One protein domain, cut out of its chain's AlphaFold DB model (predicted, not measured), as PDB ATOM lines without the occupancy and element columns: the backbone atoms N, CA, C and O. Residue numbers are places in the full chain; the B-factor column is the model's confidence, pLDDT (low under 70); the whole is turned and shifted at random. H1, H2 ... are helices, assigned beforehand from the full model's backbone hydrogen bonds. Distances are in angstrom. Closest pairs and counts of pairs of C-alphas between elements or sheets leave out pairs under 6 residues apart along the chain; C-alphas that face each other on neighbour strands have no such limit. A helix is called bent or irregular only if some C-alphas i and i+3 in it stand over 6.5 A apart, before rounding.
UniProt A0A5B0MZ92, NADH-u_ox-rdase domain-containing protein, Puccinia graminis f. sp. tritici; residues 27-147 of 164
ATOM      1  N   LYS A  27      -6.078   4.954 250.159       89.00
ATOM      2  CA  LYS A  27      -4.760   4.521 250.665       89.00
ATOM      3  C   LYS A  27      -4.574   4.742 252.171       89.00
ATOM      4  O   LYS A  27      -3.905   3.937 252.814       89.00
ATOM      5  N   ARG A  28      -5.134   5.821 252.728       89.25
ATOM      6  CA  ARG A  28      -5.040   6.125 254.160       89.25
ATOM      7  C   ARG A  28      -5.890   5.149 254.962       89.25
ATOM      8  O   ARG A  28      -5.382   4.594 255.927       89.25
ATOM      9  N   VAL A  29      -7.109   4.854 254.510       88.75
ATOM     10  CA  VAL A  29      -7.974   3.857 255.162       88.75
ATOM     11  C   VAL A  29      -7.281   2.497 255.223       88.75
ATOM     12  O   VAL A  29      -7.186   1.926 256.304       88.75
ATOM     13  N   ILE A  30      -6.706   2.028 254.108       90.75
ATOM     14  CA  ILE A  30      -5.971   0.751 254.066       90.75
ATOM     15  C   ILE A  30      -4.766   0.760 255.011       90.75
ATOM     16  O   ILE A  30      -4.565  -0.191 255.761       90.75
ATOM     17  N   ARG A  31      -3.967   1.834 255.009       91.31
ATOM     18  CA  ARG A  31      -2.784   1.941 255.879       91.31
ATOM     19  C   ARG A  31      -3.153   1.947 257.368       91.31
ATOM     20  O   ARG A  31      -2.395   1.429 258.181       91.31
ATOM     21  N   TYR A  32      -4.304   2.521 257.710       91.94
ATOM     22  CA  TYR A  32      -4.804   2.648 259.079       91.94
ATOM     23  C   TYR A  32      -5.720   1.473 259.482       91.94
ATOM     24  O   TYR A  32      -6.317   1.501 260.563       91.94
ATOM     25  N   MET A  33      -5.844   0.427 258.653       91.75
ATOM     26  CA  MET A  33      -6.594  -0.775 259.023       91.75
ATOM     27  C   MET A  33      -5.975  -1.436 260.254       91.75
ATOM     28  O   MET A  33      -4.768  -1.681 260.331       91.75
ATOM     29  N   ARG A  34      -6.820  -1.754 261.234       93.44
ATOM     30  CA  ARG A  34      -6.408  -2.504 262.418       93.44
ATOM     31  C   ARG A  34      -6.361  -3.992 262.085       93.44
ATOM     32  O   ARG A  34      -7.058  -4.480 261.194       93.44
ATOM     33  N   SER A  35      -5.606  -4.744 262.882       94.12
ATOM     34  CA  SER A  35      -5.611  -6.211 262.828       94.12
ATOM     35  C   SER A  35      -7.013  -6.791 263.026       94.12
ATOM     36  O   SER A  35      -7.349  -7.795 262.411       94.12
ATOM     37  N   THR A  36      -7.864  -6.129 263.814       94.00
ATOM     38  CA  THR A  36      -9.269  -6.513 264.001       94.00
ATOM     39  C   THR A  36     -10.098  -6.390 262.726       94.00
ATOM     40  O   THR A  36     -11.008  -7.187 262.516       94.00
ATOM     41  N   ASP A  37      -9.795  -5.418 261.863       93.62
ATOM     42  CA  ASP A  37     -10.499  -5.259 260.586       93.62
ATOM     43  C   ASP A  37     -10.033  -6.315 259.583       93.62
ATOM     44  O   ASP A  37     -10.850  -6.888 258.869       93.62
ATOM     45  N   LEU A  38      -8.734  -6.634 259.583       93.62
ATOM     46  CA  LEU A  38      -8.185  -7.740 258.795       93.62
ATOM     47  C   LEU A  38      -8.747  -9.092 259.251       93.62
ATOM     48  O   LEU A  38      -9.098  -9.924 258.420       93.62
ATOM     49  N   ALA A  39      -8.889  -9.297 260.562       95.56
ATOM     50  CA  ALA A  39      -9.516 -10.491 261.116       95.56
ATOM     51  C   ALA A  39     -10.989 -10.594 260.702       95.56
ATOM     52  O   ALA A  39     -11.441 -11.673 260.329       95.56
ATOM     53  N   ALA A  40     -11.726  -9.479 260.705       93.94
ATOM     54  CA  ALA A  40     -13.095  -9.451 260.200       93.94
ATOM     55  C   ALA A  40     -13.147  -9.786 258.703       93.94
ATOM     56  O   ALA A  40     -13.941 -10.627 258.294       93.94
ATOM     57  N   TRP A  41     -12.265  -9.195 257.893       95.25
ATOM     58  CA  TRP A  41     -12.185  -9.466 256.459       95.25
ATOM     59  C   TRP A  41     -11.900 -10.941 256.155       95.25
ATOM     60  O   TRP A  41     -12.614 -11.564 255.361       95.25
ATOM     61  N   LEU A  42     -10.909 -11.527 256.829       96.00
ATOM     62  CA  LEU A  42     -10.624 -12.957 256.730       96.00
ATOM     63  C   LEU A  42     -11.813 -13.793 257.208       96.00
ATOM     64  O   LEU A  42     -12.182 -14.752 256.535       96.00
ATOM     65  N   GLY A  43     -12.453 -13.388 258.307       95.69
ATOM     66  CA  GLY A  43     -13.649 -14.025 258.852       95.69
ATOM     67  C   GLY A  43     -14.792 -14.097 257.843       95.69
ATOM     68  O   GLY A  43     -15.389 -15.154 257.690       95.69
ATOM     69  N   PHE A  44     -15.054 -13.029 257.088       94.25
ATOM     70  CA  PHE A  44     -16.041 -13.052 256.004       94.25
ATOM     71  C   PHE A  44     -15.593 -13.911 254.817       94.25
ATOM     72  O   PHE A  44     -16.392 -14.674 254.274       94.25
ATOM     73  N   THR A  45     -14.313 -13.833 254.447       95.50
ATOM     74  CA  THR A  45     -13.753 -14.578 253.308       95.50
ATOM     75  C   THR A  45     -13.894 -16.088 253.485       95.50
ATOM     76  O   THR A  45     -14.266 -16.775 252.538       95.50
ATOM     77  N   VAL A  46     -13.642 -16.611 254.690       95.12
ATOM     78  CA  VAL A  46     -13.810 -18.046 254.996       95.12
ATOM     79  C   VAL A  46     -15.202 -18.380 255.534       95.12
ATOM     80  O   VAL A  46     -15.681 -19.501 255.370       95.12
ATOM     81  N   GLY A  47     -15.879 -17.408 256.145       94.06
ATOM     82  CA  GLY A  47     -17.196 -17.580 256.747       94.06
ATOM     83  C   GLY A  47     -18.282 -17.847 255.715       94.06
ATOM     84  O   GLY A  47     -19.087 -18.749 255.915       94.06
ATOM     85  N   VAL A  48     -18.279 -17.136 254.582       92.31
ATOM     86  CA  VAL A  48     -19.256 -17.363 253.500       92.31
ATOM     87  C   VAL A  48     -19.159 -18.777 252.907       92.31
ATOM     88  O   VAL A  48     -20.171 -19.481 252.920       92.31
ATOM     89  N   PRO A  49     -17.996 -19.260 252.422       91.31
ATOM     90  CA  PRO A  49     -17.889 -20.633 251.931       91.31
ATOM     91  C   PRO A  49     -18.106 -21.674 253.038       91.31
ATOM     92  O   PRO A  49     -18.680 -22.726 252.763       91.31
ATOM     93  N   GLY A  50     -17.721 -21.386 254.287       90.75
ATOM     94  CA  GLY A  50     -18.011 -22.252 255.433       90.75
ATOM     95  C   GLY A  50     -19.509 -22.387 255.718       90.75
ATOM     96  O   GLY A  50     -19.993 -23.487 255.979       90.75
ATOM     97  N   LEU A  51     -20.265 -21.294 255.597       90.69
ATOM     98  CA  LEU A  51     -21.717 -21.290 255.761       90.69
ATOM     99  C   LEU A  51     -22.416 -22.005 254.600       90.69
ATOM    100  O   LEU A  51     -23.348 -22.764 254.837       90.69
ATOM    101  N   LEU A  52     -21.919 -21.845 253.369       87.88
ATOM    102  CA  LEU A  52     -22.376 -22.635 252.218       87.88
ATOM    103  C   LEU A  52     -22.127 -24.136 252.420       87.88
ATOM    104  O   LEU A  52     -22.995 -24.948 252.114       87.88
ATOM    105  N   TYR A  53     -20.970 -24.508 252.970       86.56
ATOM    106  CA  TYR A  53     -20.665 -25.900 253.295       86.56
ATOM    107  C   TYR A  53     -21.604 -26.450 254.374       86.56
ATOM    108  O   TYR A  53     -22.156 -27.536 254.218       86.56
ATOM    109  N   ALA A  54     -21.821 -25.692 255.453       88.62
ATOM    110  CA  ALA A  54     -22.750 -26.071 256.513       88.62
ATOM    111  C   ALA A  54     -24.191 -26.208 255.989       88.62
ATOM    112  O   ALA A  54     -24.900 -27.134 256.383       88.62
ATOM    113  N   TRP A  55     -24.599 -25.333 255.065       85.62
ATOM    114  CA  TRP A  55     -25.892 -25.413 254.390       85.62
ATOM    115  C   TRP A  55     -26.032 -26.711 253.591       85.62
ATOM    116  O   TRP A  55     -26.999 -27.440 253.781       85.62
ATOM    117  N   ASP A  56     -25.030 -27.055 252.777       83.69
ATOM    118  CA  ASP A  56     -25.014 -28.293 251.980       83.69
ATOM    119  C   ASP A  56     -24.989 -29.565 252.849       83.69
ATOM    120  O   ASP A  56     -25.423 -30.623 252.410       83.69
ATOM    121  N   LEU A  57     -24.496 -29.498 254.094       83.06
ATOM    122  CA  LEU A  57     -24.633 -30.610 255.046       83.06
ATOM    123  C   LEU A  57     -26.064 -30.787 255.556       83.06
ATOM    124  O   LEU A  57     -26.462 -31.911 255.856       83.06
ATOM    125  N   SER A  58     -26.801 -29.689 255.722       83.31
ATOM    126  CA  SER A  58     -28.174 -29.719 256.225       83.31
ATOM    127  C   SER A  58     -29.193 -30.014 255.125       83.31
ATOM    128  O   SER A  58     -30.326 -30.397 255.438       83.31
ATOM    129  N   ASP A  59     -28.821 -29.806 253.864       78.00
ATOM    130  CA  ASP A  59     -29.716 -29.983 252.732       78.00
ATOM    131  C   ASP A  59     -29.950 -31.476 252.443       78.00
ATOM    132  O   ASP A  59     -29.020 -32.281 252.380       78.00
ATOM    133  N   ARG A  60     -31.221 -31.871 252.310       68.62
ATOM    134  CA  ARG A  60     -31.636 -33.278 252.106       68.62
ATOM    135  C   ARG A  60     -32.053 -33.569 250.667       68.62
ATOM    136  O   ARG A  60     -32.531 -34.664 250.372       68.62
ATOM    137  N   ILE A  61     -31.939 -32.582 249.782       65.50
ATOM    138  CA  ILE A  61     -32.437 -32.681 248.414       65.50
ATOM    139  C   ILE A  61     -31.409 -33.445 247.554       65.50
ATOM    140  O   ILE A  61     -30.246 -33.054 247.499       65.50
ATOM    141  N   PRO A  62     -31.805 -34.511 246.830       58.94
ATOM    142  CA  PRO A  62     -30.890 -35.371 246.071       58.94
ATOM    143  C   PRO A  62     -30.441 -34.774 244.722       58.94
ATOM    144  O   PRO A  62     -30.071 -35.512 243.808       58.94
ATOM    145  N   VAL A  63     -30.469 -33.447 244.552       57.84
ATOM    146  CA  VAL A  63     -29.895 -32.795 243.368       57.84
ATOM    147  C   VAL A  63     -28.450 -32.400 243.649       57.84
ATOM    148  O   VAL A  63     -28.181 -31.642 244.567       57.84
ATOM    149  N   ARG A  64     -27.524 -32.947 242.847       57.28
ATOM    150  CA  ARG A  64     -26.107 -32.559 242.687       57.28
ATOM    151  C   ARG A  64     -25.551 -31.681 243.825       57.28
ATOM    152  O   ARG A  64     -25.508 -30.465 243.679       57.28
ATOM    153  N   HIS A  65     -25.087 -32.328 244.899       57.88
ATOM    154  CA  HIS A  65     -24.479 -31.693 246.075       57.88
ATOM    155  C   HIS A  65     -23.568 -30.511 245.711       57.88
ATOM    156  O   HIS A  65     -22.714 -30.623 244.819       57.88
ATOM    157  N   ILE A  66     -23.708 -29.399 246.436       58.75
ATOM    158  CA  ILE A  66     -22.898 -28.189 246.242       58.75
ATOM    159  C   ILE A  66     -21.415 -28.514 246.466       58.75
ATOM    160  O   ILE A  66     -20.569 -27.980 245.747       58.75
ATOM    161  N   LYS A  67     -21.085 -29.474 247.355       57.50
ATOM    162  CA  LYS A  67     -19.744 -30.095 247.508       57.50
ATOM    163  C   LYS A  67     -19.048 -30.449 246.188       57.50
ATOM    164  O   LYS A  67     -17.829 -30.344 246.102       57.50
ATOM    165  N   THR A  68     -19.794 -30.826 245.152       57.03
ATOM    166  CA  THR A  68     -19.246 -31.257 243.854       57.03
ATOM    167  C   THR A  68     -19.075 -30.094 242.866       57.03
ATOM    168  O   THR A  68     -18.669 -30.297 241.721       57.03
ATOM    169  N   GLN A  69     -19.402 -28.863 243.267       72.12
ATOM    170  CA  GLN A  69     -19.366 -27.682 242.413       72.12
ATOM    171  C   GLN A  69     -18.397 -26.628 242.961       72.12
ATOM    172  O   GLN A  69     -18.791 -25.595 243.498       72.12
ATOM    173  N   THR A  70     -17.098 -26.844 242.737       77.06
ATOM    174  CA  THR A  70     -16.004 -25.937 243.145       77.06
ATOM    175  C   THR A  70     -16.238 -24.477 242.740       77.06
ATOM    176  O   THR A  70     -15.818 -23.559 243.439       77.06
ATOM    177  N   ARG A  71     -16.962 -24.241 241.637       82.56
ATOM    178  CA  ARG A  71     -17.323 -22.897 241.160       82.56
ATOM    179  C   ARG A  71     -18.203 -22.124 242.151       82.56
ATOM    180  O   ARG A  71     -18.009 -20.922 242.286       82.56
ATOM    181  N   PHE A  72     -19.114 -22.786 242.865       82.38
ATOM    182  CA  PHE A  72     -19.983 -22.125 243.846       82.38
ATOM    183  C   PHE A  72     -19.215 -21.723 245.100       82.38
ATOM    184  O   PHE A  72     -19.384 -20.606 245.577       82.38
ATOM    185  N   TYR A  73     -18.299 -22.569 245.578       85.19
ATOM    186  CA  TYR A  73     -17.390 -22.183 246.659       85.19
ATOM    187  C   TYR A  73     -16.439 -21.064 246.236       85.19
ATOM    188  O   TYR A  73     -16.188 -20.154 247.023       85.19
ATOM    189  N   GLY A  74     -15.952 -21.085 244.990       89.38
ATOM    190  CA  GLY A  74     -15.144 -20.002 244.426       89.38
ATOM    191  C   GLY A  74     -15.893 -18.668 244.417       89.38
ATOM    192  O   GLY A  74     -15.379 -17.673 244.920       89.38
ATOM    193  N   LEU A  75     -17.139 -18.664 243.929       90.38
ATOM    194  CA  LEU A  75     -18.013 -17.488 243.958       90.38
ATOM    195  C   LEU A  75     -18.340 -17.044 245.387       90.38
ATOM    196  O   LEU A  75     -18.265 -15.857 245.681       90.38
ATOM    197  N   GLY A  76     -18.652 -17.977 246.289       91.31
ATOM    198  CA  GLY A  76     -18.925 -17.679 247.695       91.31
ATOM    199  C   GLY A  76     -17.723 -17.052 248.398       91.31
ATOM    200  O   GLY A  76     -17.862 -16.044 249.083       91.31
ATOM    201  N   THR A  77     -16.528 -17.592 248.165       93.38
ATOM    202  CA  THR A  77     -15.273 -17.039 248.692       93.38
ATOM    203  C   THR A  77     -15.008 -15.652 248.117       93.38
ATOM    204  O   THR A  77     -14.657 -14.742 248.859       93.38
ATOM    205  N   TRP A  78     -15.225 -15.456 246.812       94.12
ATOM    206  CA  TRP A  78     -15.062 -14.156 246.161       94.12
ATOM    207  C   TRP A  78     -16.027 -13.101 246.716       94.12
ATOM    208  O   TRP A  78     -15.613 -11.997 247.059       94.12
ATOM    209  N   LEU A  79     -17.304 -13.451 246.882       93.12
ATOM    210  CA  LEU A  79     -18.301 -12.561 247.477       93.12
ATOM    211  C   LEU A  79     -17.990 -12.263 248.947       93.12
ATOM    212  O   LEU A  79     -18.086 -11.109 249.362       93.12
ATOM    213  N   GLY A  80     -17.563 -13.266 249.720       93.56
ATOM    214  CA  GLY A  80     -17.109 -13.080 251.099       93.56
ATOM    215  C   GLY A  80     -15.876 -12.183 251.195       93.56
ATOM    216  O   GLY A  80     -15.803 -11.327 252.073       93.56
ATOM    217  N   PHE A  81     -14.944 -12.312 250.253       95.88
ATOM    218  CA  PHE A  81     -13.766 -11.459 250.150       95.88
ATOM    219  C   PHE A  81     -14.137 -10.003 249.844       95.88
ATOM    220  O   PHE A  81     -13.686  -9.101 250.552       95.88
ATOM    221  N   CYS A  82     -14.986  -9.758 248.839       94.12
ATOM    222  CA  CYS A  82     -15.445  -8.411 248.494       94.12
ATOM    223  C   CYS A  82     -16.282  -7.781 249.617       94.12
ATOM    224  O   CYS A  82     -16.032  -6.641 250.004       94.12
ATOM    225  N   GLY A  83     -17.244  -8.520 250.175       91.94
ATOM    226  CA  GLY A  83     -18.097  -8.041 251.266       91.94
ATOM    227  C   GLY A  83     -17.308  -7.777 252.549       91.94
ATOM    228  O   GLY A  83     -17.471  -6.733 253.179       91.94
ATOM    229  N   GLY A  84     -16.382  -8.673 252.894       93.50
ATOM    230  CA  GLY A  84     -15.491  -8.494 254.034       93.50
ATOM    231  C   GLY A  84     -14.569  -7.285 253.879       93.50
ATOM    232  O   GLY A  84     -14.363  -6.559 254.850       93.50
ATOM    233  N   PHE A  85     -14.065  -7.025 252.667       93.56
ATOM    234  CA  PHE A  85     -13.262  -5.837 252.383       93.56
ATOM    235  C   PHE A  85     -14.072  -4.550 252.579       93.56
ATOM    236  O   PHE A  85     -13.606  -3.635 253.257       93.56
ATOM    237  N   LEU A  86     -15.292  -4.489 252.034       92.19
ATOM    238  CA  LEU A  86     -16.172  -3.324 252.178       92.19
ATOM    239  C   LEU A  86     -16.497  -3.042 253.646       92.19
ATOM    240  O   LEU A  86     -16.376  -1.902 254.088       92.19
ATOM    241  N   MET A  87     -16.819  -4.079 254.421       91.69
ATOM    242  CA  MET A  87     -17.096  -3.918 255.846       91.69
ATOM    243  C   MET A  87     -15.854  -3.485 256.632       91.69
ATOM    244  O   MET A  87     -15.938  -2.654 257.537       91.69
ATOM    245  N   ALA A  88     -14.679  -4.015 256.292       93.31
ATOM    246  CA  ALA A  88     -13.427  -3.603 256.914       93.31
ATOM    247  C   ALA A  88     -13.081  -2.136 256.587       93.31
ATOM    248  O   ALA A  88     -12.643  -1.395 257.471       93.31
ATOM    249  N   TYR A  89     -13.346  -1.693 255.354       92.12
ATOM    250  CA  TYR A  89     -13.197  -0.299 254.942       92.12
ATOM    251  C   TYR A  89     -14.163   0.621 255.690       92.12
ATOM    252  O   TYR A  89     -13.739   1.648 256.215       92.12
ATOM    253  N   GLU A  90     -15.443   0.254 255.780       91.19
ATOM    254  CA  GLU A  90     -16.465   1.035 256.486       91.19
ATOM    255  C   GLU A  90     -16.105   1.216 257.966       91.19
ATOM    256  O   GLU A  90     -16.123   2.330 258.486       91.19
ATOM    257  N   ARG A  91     -15.665   0.143 258.641       91.69
ATOM    258  CA  ARG A  91     -15.180   0.214 260.031       91.69
ATOM    259  C   ARG A  91     -13.984   1.150 260.182       91.69
ATOM    260  O   ARG A  91     -13.882   1.839 261.195       91.69
ATOM    261  N   GLY A  92     -13.093   1.176 259.192       91.19
ATOM    262  CA  GLY A  92     -11.991   2.131 259.118       91.19
ATOM    263  C   GLY A  92     -12.476   3.570 258.968       91.19
ATOM    264  O   GLY A  92     -12.104   4.425 259.768       91.19
ATOM    265  N   ALA A  93     -13.341   3.834 257.990       89.69
ATOM    266  CA  ALA A  93     -13.893   5.160 257.720       89.69
ATOM    267  C   ALA A  93     -14.692   5.721 258.913       89.69
ATOM    268  O   ALA A  93     -14.498   6.872 259.299       89.69
ATOM    269  N   ASN A  94     -15.480   4.884 259.593       89.50
ATOM    270  CA  ASN A  94     -16.238   5.267 260.787       89.50
ATOM    271  C   ASN A  94     -15.335   5.703 261.963       89.50
ATOM    272  O   ASN A  94     -15.769   6.474 262.820       89.50
ATOM    273  N   ARG A  95     -14.070   5.252 262.024       90.56
ATOM    274  CA  ARG A  95     -13.082   5.762 262.999       90.56
ATOM    275  C   ARG A  95     -12.596   7.164 262.643       90.56
ATOM    276  O   ARG A  95     -12.426   7.986 263.541       90.56
ATOM    277  N   PHE A  96     -12.417   7.464 261.356       88.44
ATOM    278  CA  PHE A  96     -12.075   8.819 260.906       88.44
ATOM    279  C   PHE A  96     -13.208   9.813 261.180       88.44
ATOM    280  O   PHE A  96     -12.937  10.935 261.601       88.44
ATOM    281  N   LEU A  97     -14.463   9.367 261.073       85.56
ATOM    282  CA  LEU A  97     -15.638  10.148 261.468       85.56
ATOM    283  C   LEU A  97     -15.826  10.306 262.985       85.56
ATOM    284  O   LEU A  97     -16.725  11.023 263.409       85.56
ATOM    285  N   GLY A  98     -15.040   9.628 263.824       85.88
ATOM    286  CA  GLY A  98     -15.210   9.685 265.281       85.88
ATOM    287  C   GLY A  98     -16.439   8.930 265.812       85.88
ATOM    288  O   GLY A  98     -16.839   9.128 266.959       85.88
ATOM    289  N   TRP A  99     -17.048   8.037 265.021       86.62
ATOM    290  CA  TRP A  99     -18.156   7.175 265.480       86.62
ATOM    291  C   TRP A  99     -17.687   6.042 266.393       86.62
ATOM    292  O   TRP A  99     -18.469   5.470 267.147       86.62
ATOM    293  N   SER A 100     -16.401   5.717 266.332       88.00
ATOM    294  CA  SER A 100     -15.759   4.708 267.170       88.00
ATOM    295  C   SER A 100     -14.408   5.209 267.671       88.00
ATOM    296  O   SER A 100     -13.903   6.231 267.209       88.00
ATOM    297  N   GLU A 101     -13.849   4.499 268.647       89.50
ATOM    298  CA  GLU A 101     -12.608   4.885 269.311       89.50
ATOM    299  C   GLU A 101     -11.442   4.991 268.321       89.50
ATOM    300  O   GLU A 101     -11.101   4.018 267.637       89.50
ATOM    301  N   ASN A 102     -10.811   6.164 268.278       90.62
ATOM    302  CA  ASN A 102      -9.819   6.525 267.266       90.62
ATOM    303  C   ASN A 102      -8.521   7.134 267.841       90.62
ATOM    304  O   ASN A 102      -7.786   7.809 267.123       90.62
ATOM    305  N   GLU A 103      -8.195   6.894 269.119       90.19
ATOM    306  CA  GLU A 103      -6.986   7.457 269.752       90.19
ATOM    307  C   GLU A 103      -5.682   7.042 269.051       90.19
ATOM    308  O   GLU A 103      -4.745   7.833 268.923       90.19
ATOM    309  N   ARG A 104      -5.607   5.792 268.574       92.38
ATOM    310  CA  ARG A 104      -4.441   5.283 267.840       92.38
ATOM    311  C   ARG A 104      -4.266   6.023 266.513       92.38
ATOM    312  O   ARG A 104      -3.153   6.400 266.157       92.38
ATOM    313  N   GLU A 105      -5.356   6.208 265.780       92.00
ATOM    314  CA  GLU A 105      -5.393   6.884 264.486       92.00
ATOM    315  C   GLU A 105      -5.046   8.366 264.629       92.00
ATOM    316  O   GLU A 105      -4.265   8.871 263.830       92.00
ATOM    317  N   GLN A 106      -5.522   9.026 265.690       89.75
ATOM    318  CA  GLN A 106      -5.135  10.399 266.022       89.75
ATOM    319  C   GLN A 106      -3.619  10.541 266.201       89.75
ATOM    320  O   GLN A 106      -3.013  11.435 265.611       89.75
ATOM    321  N   LYS A 107      -2.992   9.647 266.977       92.62
ATOM    322  CA  LYS A 107      -1.538   9.676 267.213       92.62
ATOM    323  C   LYS A 107      -0.750   9.456 265.921       92.62
ATOM    324  O   LYS A 107       0.123  10.258 265.601       92.62
ATOM    325  N   MET A 108      -1.111   8.435 265.139       91.50
ATOM    326  CA  MET A 108      -0.459   8.155 263.850       91.50
ATOM    327  C   MET A 108      -0.613   9.326 262.869       91.50
ATOM    328  O   MET A 108       0.361   9.721 262.230       91.50
ATOM    329  N   GLN A 109      -1.803   9.929 262.788       90.50
ATOM    330  CA  GLN A 109      -2.046  11.083 261.922       90.50
ATOM    331  C   GLN A 109      -1.261  12.314 262.382       90.50
ATOM    332  O   GLN A 109      -0.703  13.024 261.549       90.50
ATOM    333  N   HIS A 110      -1.165  12.551 263.691       89.38
ATOM    334  CA  HIS A 110      -0.372  13.648 264.240       89.38
ATOM    335  C   HIS A 110       1.119  13.500 263.908       89.38
ATOM    336  O   HIS A 110       1.761  14.468 263.495       89.38
ATOM    337  N   GLU A 111       1.671  12.293 264.036       92.06
ATOM    338  CA  GLU A 111       3.058  11.998 263.668       92.06
ATOM    339  C   GLU A 111       3.297  12.180 262.164       92.06
ATOM    340  O   GLU A 111       4.246  12.867 261.775       92.06
ATOM    341  N   GLU A 112       2.419  11.631 261.316       89.00
ATOM    342  CA  GLU A 112       2.499  11.787 259.858       89.00
ATOM    343  C   GLU A 112       2.421  13.260 259.445       89.00
ATOM    344  O   GLU A 112       3.244  13.728 258.659       89.00
ATOM    345  N   PHE A 113       1.477  14.021 259.998       87.75
ATOM    346  CA  PHE A 113       1.298  15.433 259.663       87.75
ATOM    347  C   PHE A 113       2.444  16.293 260.179       87.75
ATOM    348  O   PHE A 113       2.874  17.205 259.479       87.75
ATOM    349  N   THR A 114       2.999  15.974 261.346       89.94
ATOM    350  CA  THR A 114       4.187  16.659 261.865       89.94
ATOM    351  C   THR A 114       5.398  16.407 260.968       89.94
ATOM    352  O   THR A 114       6.151  17.334 260.674       89.94
ATOM    353  N   GLN A 115       5.589  15.174 260.488       91.06
ATOM    354  CA  GLN A 115       6.657  14.853 259.535       91.06
ATOM    355  C   GLN A 115       6.457  15.571 258.195       91.06
ATOM    356  O   GLN A 115       7.408  16.142 257.661       91.06
ATOM    357  N   ILE A 116       5.226  15.600 257.676       86.56
ATOM    358  CA  ILE A 116       4.897  16.296 256.426       86.56
ATOM    359  C   ILE A 116       5.120  17.808 256.571       86.56
ATOM    360  O   ILE A 116       5.812  18.393 255.737       86.56
ATOM    361  N   ALA A 117       4.644  18.412 257.662       87.38
ATOM    362  CA  ALA A 117       4.845  19.826 257.968       87.38
ATOM    363  C   ALA A 117       6.335  20.177 258.089       87.38
ATOM    364  O   ALA A 117       6.781  21.168 257.515       87.38
ATOM    365  N   ARG A 118       7.137  19.329 258.753       88.31
ATOM    366  CA  ARG A 118       8.603  19.487 258.815       88.31
ATOM    367  C   ARG A 118       9.268  19.371 257.446       88.31
ATOM    368  O   ARG A 118      10.260  20.044 257.198       88.31
ATOM    369  N   SER A 119       8.735  18.528 256.564       86.19
ATOM    370  CA  SER A 119       9.246  18.360 255.200       86.19
ATOM    371  C   SER A 119       8.850  19.490 254.241       86.19
ATOM    372  O   SER A 119       9.273  19.470 253.087       86.19
ATOM    373  N   GLY A 120       8.028  20.449 254.686       83.75
ATOM    374  CA  GLY A 120       7.552  21.567 253.865       83.75
ATOM    375  C   GLY A 120       6.599  21.161 252.736       83.75
ATOM    376  O   GLY A 120       6.326  21.965 251.850       83.75
ATOM    377  N   ARG A 121       6.104  19.918 252.738       79.81
ATOM    378  CA  ARG A 121       5.146  19.417 251.744       79.81
ATOM    379  C   ARG A 121       3.712  19.736 252.179       79.81
ATOM    380  O   ARG A 121       3.442  19.782 253.381       79.81
ATOM    381  N   PRO A 122       2.769  19.898 251.235       79.62
ATOM    382  CA  PRO A 122       1.362  20.070 251.578       79.62
ATOM    383  C   PRO A 122       0.826  18.840 252.325       79.62
ATOM    384  O   PRO A 122       1.054  17.701 251.910       79.62
ATOM    385  N   ILE A 123       0.079  19.078 253.410       75.69
ATOM    386  CA  ILE A 123      -0.431  18.052 254.347       75.69
ATOM    387  C   ILE A 123      -1.257  16.979 253.622       75.69
ATOM    388  O   ILE A 123      -1.144  15.784 253.896       75.69
ATOM    389  N   TRP A 124      -2.059  17.409 252.649       70.19
ATOM    390  CA  TRP A 124      -2.971  16.558 251.882       70.19
ATOM    391  C   TRP A 124      -2.385  16.087 250.541       70.19
ATOM    392  O   TRP A 124      -3.005  15.313 249.809       70.19
ATOM    393  N   GLY A 125      -1.136  16.469 250.264       72.88
ATOM    394  CA  GLY A 125      -0.433  16.196 249.019       72.88
ATOM    395  C   GLY A 125      -0.851  17.113 247.870       72.88
ATOM    396  O   GLY A 125      -1.767  17.922 247.982       72.88
ATOM    397  N   GLU A 126      -0.149  16.971 246.751       70.38
ATOM    398  CA  GLU A 126      -0.441  17.703 245.521       70.38
ATOM    399  C   GLU A 126      -1.388  16.905 244.626       70.38
ATOM    400  O   GLU A 126      -1.325  15.668 244.556       70.38
ATOM    401  N   SER A 127      -2.258  17.624 243.926       71.75
ATOM    402  CA  SER A 127      -3.185  17.085 242.941       71.75
ATOM    403  C   SER A 127      -2.985  17.782 241.600       71.75
ATOM    404  O   SER A 127      -2.792  18.989 241.518       71.75
ATOM    405  N   THR A 128      -3.025  17.003 240.520       74.62
ATOM    406  CA  THR A 128      -2.858  17.499 239.140       74.62
ATOM    407  C   THR A 128      -4.142  18.140 238.590       74.62
ATOM    408  O   THR A 128      -4.175  18.634 237.468       74.62
ATOM    409  N   ILE A 129      -5.231  18.092 239.359       77.19
ATOM    410  CA  ILE A 129      -6.586  18.449 238.935       77.19
ATOM    411  C   ILE A 129      -6.896  19.898 239.331       77.19
ATOM    412  O   ILE A 129      -6.453  20.368 240.373       77.19
ATOM    413  N   GLN A 130      -7.708  20.599 238.535       79.12
ATOM    414  CA  GLN A 130      -8.140  21.968 238.836       79.12
ATOM    415  C   GLN A 130      -8.910  22.073 240.175       79.12
ATOM    416  O   GLN A 130      -9.712  21.182 240.473       79.12
ATOM    417  N   PRO A 131      -8.758  23.167 240.954       77.69
ATOM    418  CA  PRO A 131      -9.366  23.302 242.286       77.69
ATOM    419  C   PRO A 131     -10.892  23.143 242.329       77.69
ATOM    420  O   PRO A 131     -11.431  22.567 243.265       77.69
ATOM    421  N   TRP A 132     -11.622  23.592 241.306       74.75
ATOM    422  CA  TRP A 132     -13.084  23.453 241.290       74.75
ATOM    423  C   TRP A 132     -13.538  21.992 241.129       74.75
ATOM    424  O   TRP A 132     -14.516  21.575 241.746       74.75
ATOM    425  N   ILE A 133     -12.806  21.191 240.344       81.44
ATOM    426  CA  ILE A 133     -13.078  19.754 240.177       81.44
ATOM    427  C   ILE A 133     -12.776  19.023 241.485       81.44
ATOM    428  O   ILE A 133     -13.471  18.073 241.830       81.44
ATOM    429  N   GLN A 134     -11.770  19.487 242.231       77.62
ATOM    430  CA  GLN A 134     -11.459  18.962 243.557       77.62
ATOM    431  C   GLN A 134     -12.643  19.131 244.514       77.62
ATOM    432  O   GLN A 134     -13.055  18.163 245.145       77.62
ATOM    433  N   THR A 135     -13.258  20.314 244.551       77.00
ATOM    434  CA  THR A 135     -14.450  20.558 245.378       77.00
ATOM    435  C   THR A 135     -15.631  19.676 244.968       77.00
ATOM    436  O   THR A 135     -16.278  19.073 245.821       77.00
ATOM    437  N   VAL A 136     -15.900  19.554 243.662       82.25
ATOM    438  CA  VAL A 136     -16.988  18.696 243.157       82.25
ATOM    439  C   VAL A 136     -16.749  17.234 243.526       82.25
ATOM    440  O   VAL A 136     -17.664  16.542 243.969       82.25
ATOM    441  N   ALA A 137     -15.519  16.756 243.362       81.38
ATOM    442  CA  ALA A 137     -15.173  15.387 243.696       81.38
ATOM    443  C   ALA A 137     -15.282  15.136 245.209       81.38
ATOM    444  O   ALA A 137     -15.876  14.128 245.572       81.38
ATOM    445  N   HIS A 138     -14.842  16.069 246.062       79.50
ATOM    446  CA  HIS A 138     -15.001  15.973 247.518       79.50
ATOM    447  C   HIS A 138     -16.471  15.896 247.947       79.50
ATOM    448  O   HIS A 138     -16.827  15.053 248.763       79.50
ATOM    449  N   HIS A 139     -17.356  16.713 247.363       80.81
ATOM    450  CA  HIS A 139     -18.791  16.640 247.663       80.81
ATOM    451  C   HIS A 139     -19.426  15.313 247.222       80.81
ATOM    452  O   HIS A 139     -20.354  14.832 247.867       80.81
ATOM    453  N   ASN A 140     -18.927  14.705 246.142       83.50
ATOM    454  CA  ASN A 140     -19.410  13.404 245.676       83.50
ATOM    455  C   ASN A 140     -18.902  12.239 246.539       83.50
ATOM    456  O   ASN A 140     -19.610  11.242 246.685       83.50
ATOM    457  N   SER A 141     -17.682  12.327 247.080       81.69
ATOM    458  CA  SER A 141     -17.091  11.284 247.932       81.69
ATOM    459  C   SER A 141     -17.393  11.449 249.420       81.69
ATOM    460  O   SER A 141     -17.326  10.461 250.158       81.69
ATOM    461  N   GLN A 142     -17.791  12.643 249.865       79.94
ATOM    462  CA  GLN A 142     -18.169  12.896 251.251       79.94
ATOM    463  C   GLN A 142     -19.235  11.900 251.720       79.94
ATOM    464  O   GLN A 142     -20.302  11.762 251.121       79.94
ATOM    465  N   PHE A 143     -18.935  11.191 252.811       76.44
ATOM    466  CA  PHE A 143     -19.815  10.178 253.411       76.44
ATOM    467  C   PHE A 143     -20.223   9.015 252.489       76.44
ATOM    468  O   PHE A 143     -21.130   8.251 252.826       76.44
ATOM    469  N   ALA A 144     -19.551   8.814 251.350       78.00
ATOM    470  CA  ALA A 144     -19.928   7.774 250.394       78.00
ATOM    471  C   ALA A 144     -19.795   6.346 250.966       78.00
ATOM    472  O   ALA A 144     -20.537   5.447 250.571       78.00
ATOM    473  N   HIS A 145     -18.929   6.157 251.968       78.19
ATOM    474  CA  HIS A 145     -18.768   4.889 252.684       78.19
ATOM    475  C   HIS A 145     -20.029   4.424 253.426       78.19
ATOM    476  O   HIS A 145     -20.231   3.225 253.583       78.19
ATOM    477  N   LEU A 146     -20.928   5.342 253.799       81.06
ATOM    478  CA  LEU A 146     -22.212   4.999 254.423       81.06
ATOM    479  C   LEU A 146     -23.218   4.399 253.432       81.06
ATOM    480  O   LEU A 146     -24.231   3.838 253.836       81.06
ATOM    481  N   LYS A 147     -22.962   4.534 252.126       78.62
ATOM    482  CA  LYS A 147     -23.846   4.069 251.047       78.62
ATOM    483  C   LYS A 147     -23.284   2.859 250.299       78.62
ATOM    484  O   LYS A 147     -23.745   2.549 249.199       78.62
TER     485      LYS A 147
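Overview. This is residues 27 to 147 of the 164 residues of the protein "NADH-u_ox-rdase domain-containing protein" of Puccinia graminis f. sp. tritici (UniProt A0A5B0MZ92). A long helical hairpin, H2 and H3, makes most of the length, and beyond the last residues of H3 the backbone swings out through H4, a long link and H5 in a wide, open loop that folds back to H3 with the short H6. The short H1 packs on the same end part of H3, and residues 58 to 64 stick out at the turn of the hairpin. The printed part has 121 residues with six named helices, H1 to H6 in order along the chain, and no named strand: the class is all helix. It is only just extended, close to loose, with a radius of gyration of the C-alphas of 20.7 A, and its outline is a rod spanning 68 by 32 by 24 A.

Along the chain. H1, residues 27 to 31, begins with C-alpha 27 at (-4.760, 4.521, 250.665). H2, residues 35 to 58, is 33.2 A long from first to last C-alpha. It has a kink of 32 degrees near residue 47; it is neither bent nor irregular, but only just: C-alphas 45 and 48 are 6.2 A apart. H3, residues 70 to 96, is the longest helix, 39.2 A, and ends with C-alpha 96 at (-12.075, 8.819, 260.906). H4, residues 103 to 118, is 22.5 A long. H5, residues 131 to 141, is 15.4 A long. H6, residues 144 to 147, ends with C-alpha 147 at (-23.846, 4.069, 251.047).

Arrangement. H3 is the hub, touching three helices. H2 and H3 form a helical hairpin: they touch, opposite ways at a shallow tilt of 32 degrees, only just short of steep, and their closest C-alphas are those of Trp 41 and Gly 84, 4.2 A apart. With residues 89 to 93 alone H3 touches H1, the closest C-alphas being those of Val 29 and Gly 92 at 5.9 A. With the same residues alone it touches H6, the closest C-alphas being those of Glu 90 and His 145 at 5.9 A. H3 and H4 are close but not clearly touching, only just about perpendicular at 71 degrees, with the closest C-alphas, those of Phe 96 and Glu 105, 7.8 A apart. H5 touches no helix; it and H6 meet only through their link. Every O i to N i+4 pair is within hydrogen-bond range in H1, H4 and H5, against 19 of 20 in H2 and 22 of 23 in H3; H6 is too short for such a pair.

Size, cuts and confidence. The two C-alphas farthest apart are those of Pro 62 and Gly 120, at 69.1 A. The printed part has no cut. The links from H2 to H3 and from H4 to H5 are long, with 11 and 12 residues. Residues 126 to 142, of which 131 to 141 belong to H5, stand free. The mean pLDDT of the printed part is 85.0, and residues 60 to 68 are under 70.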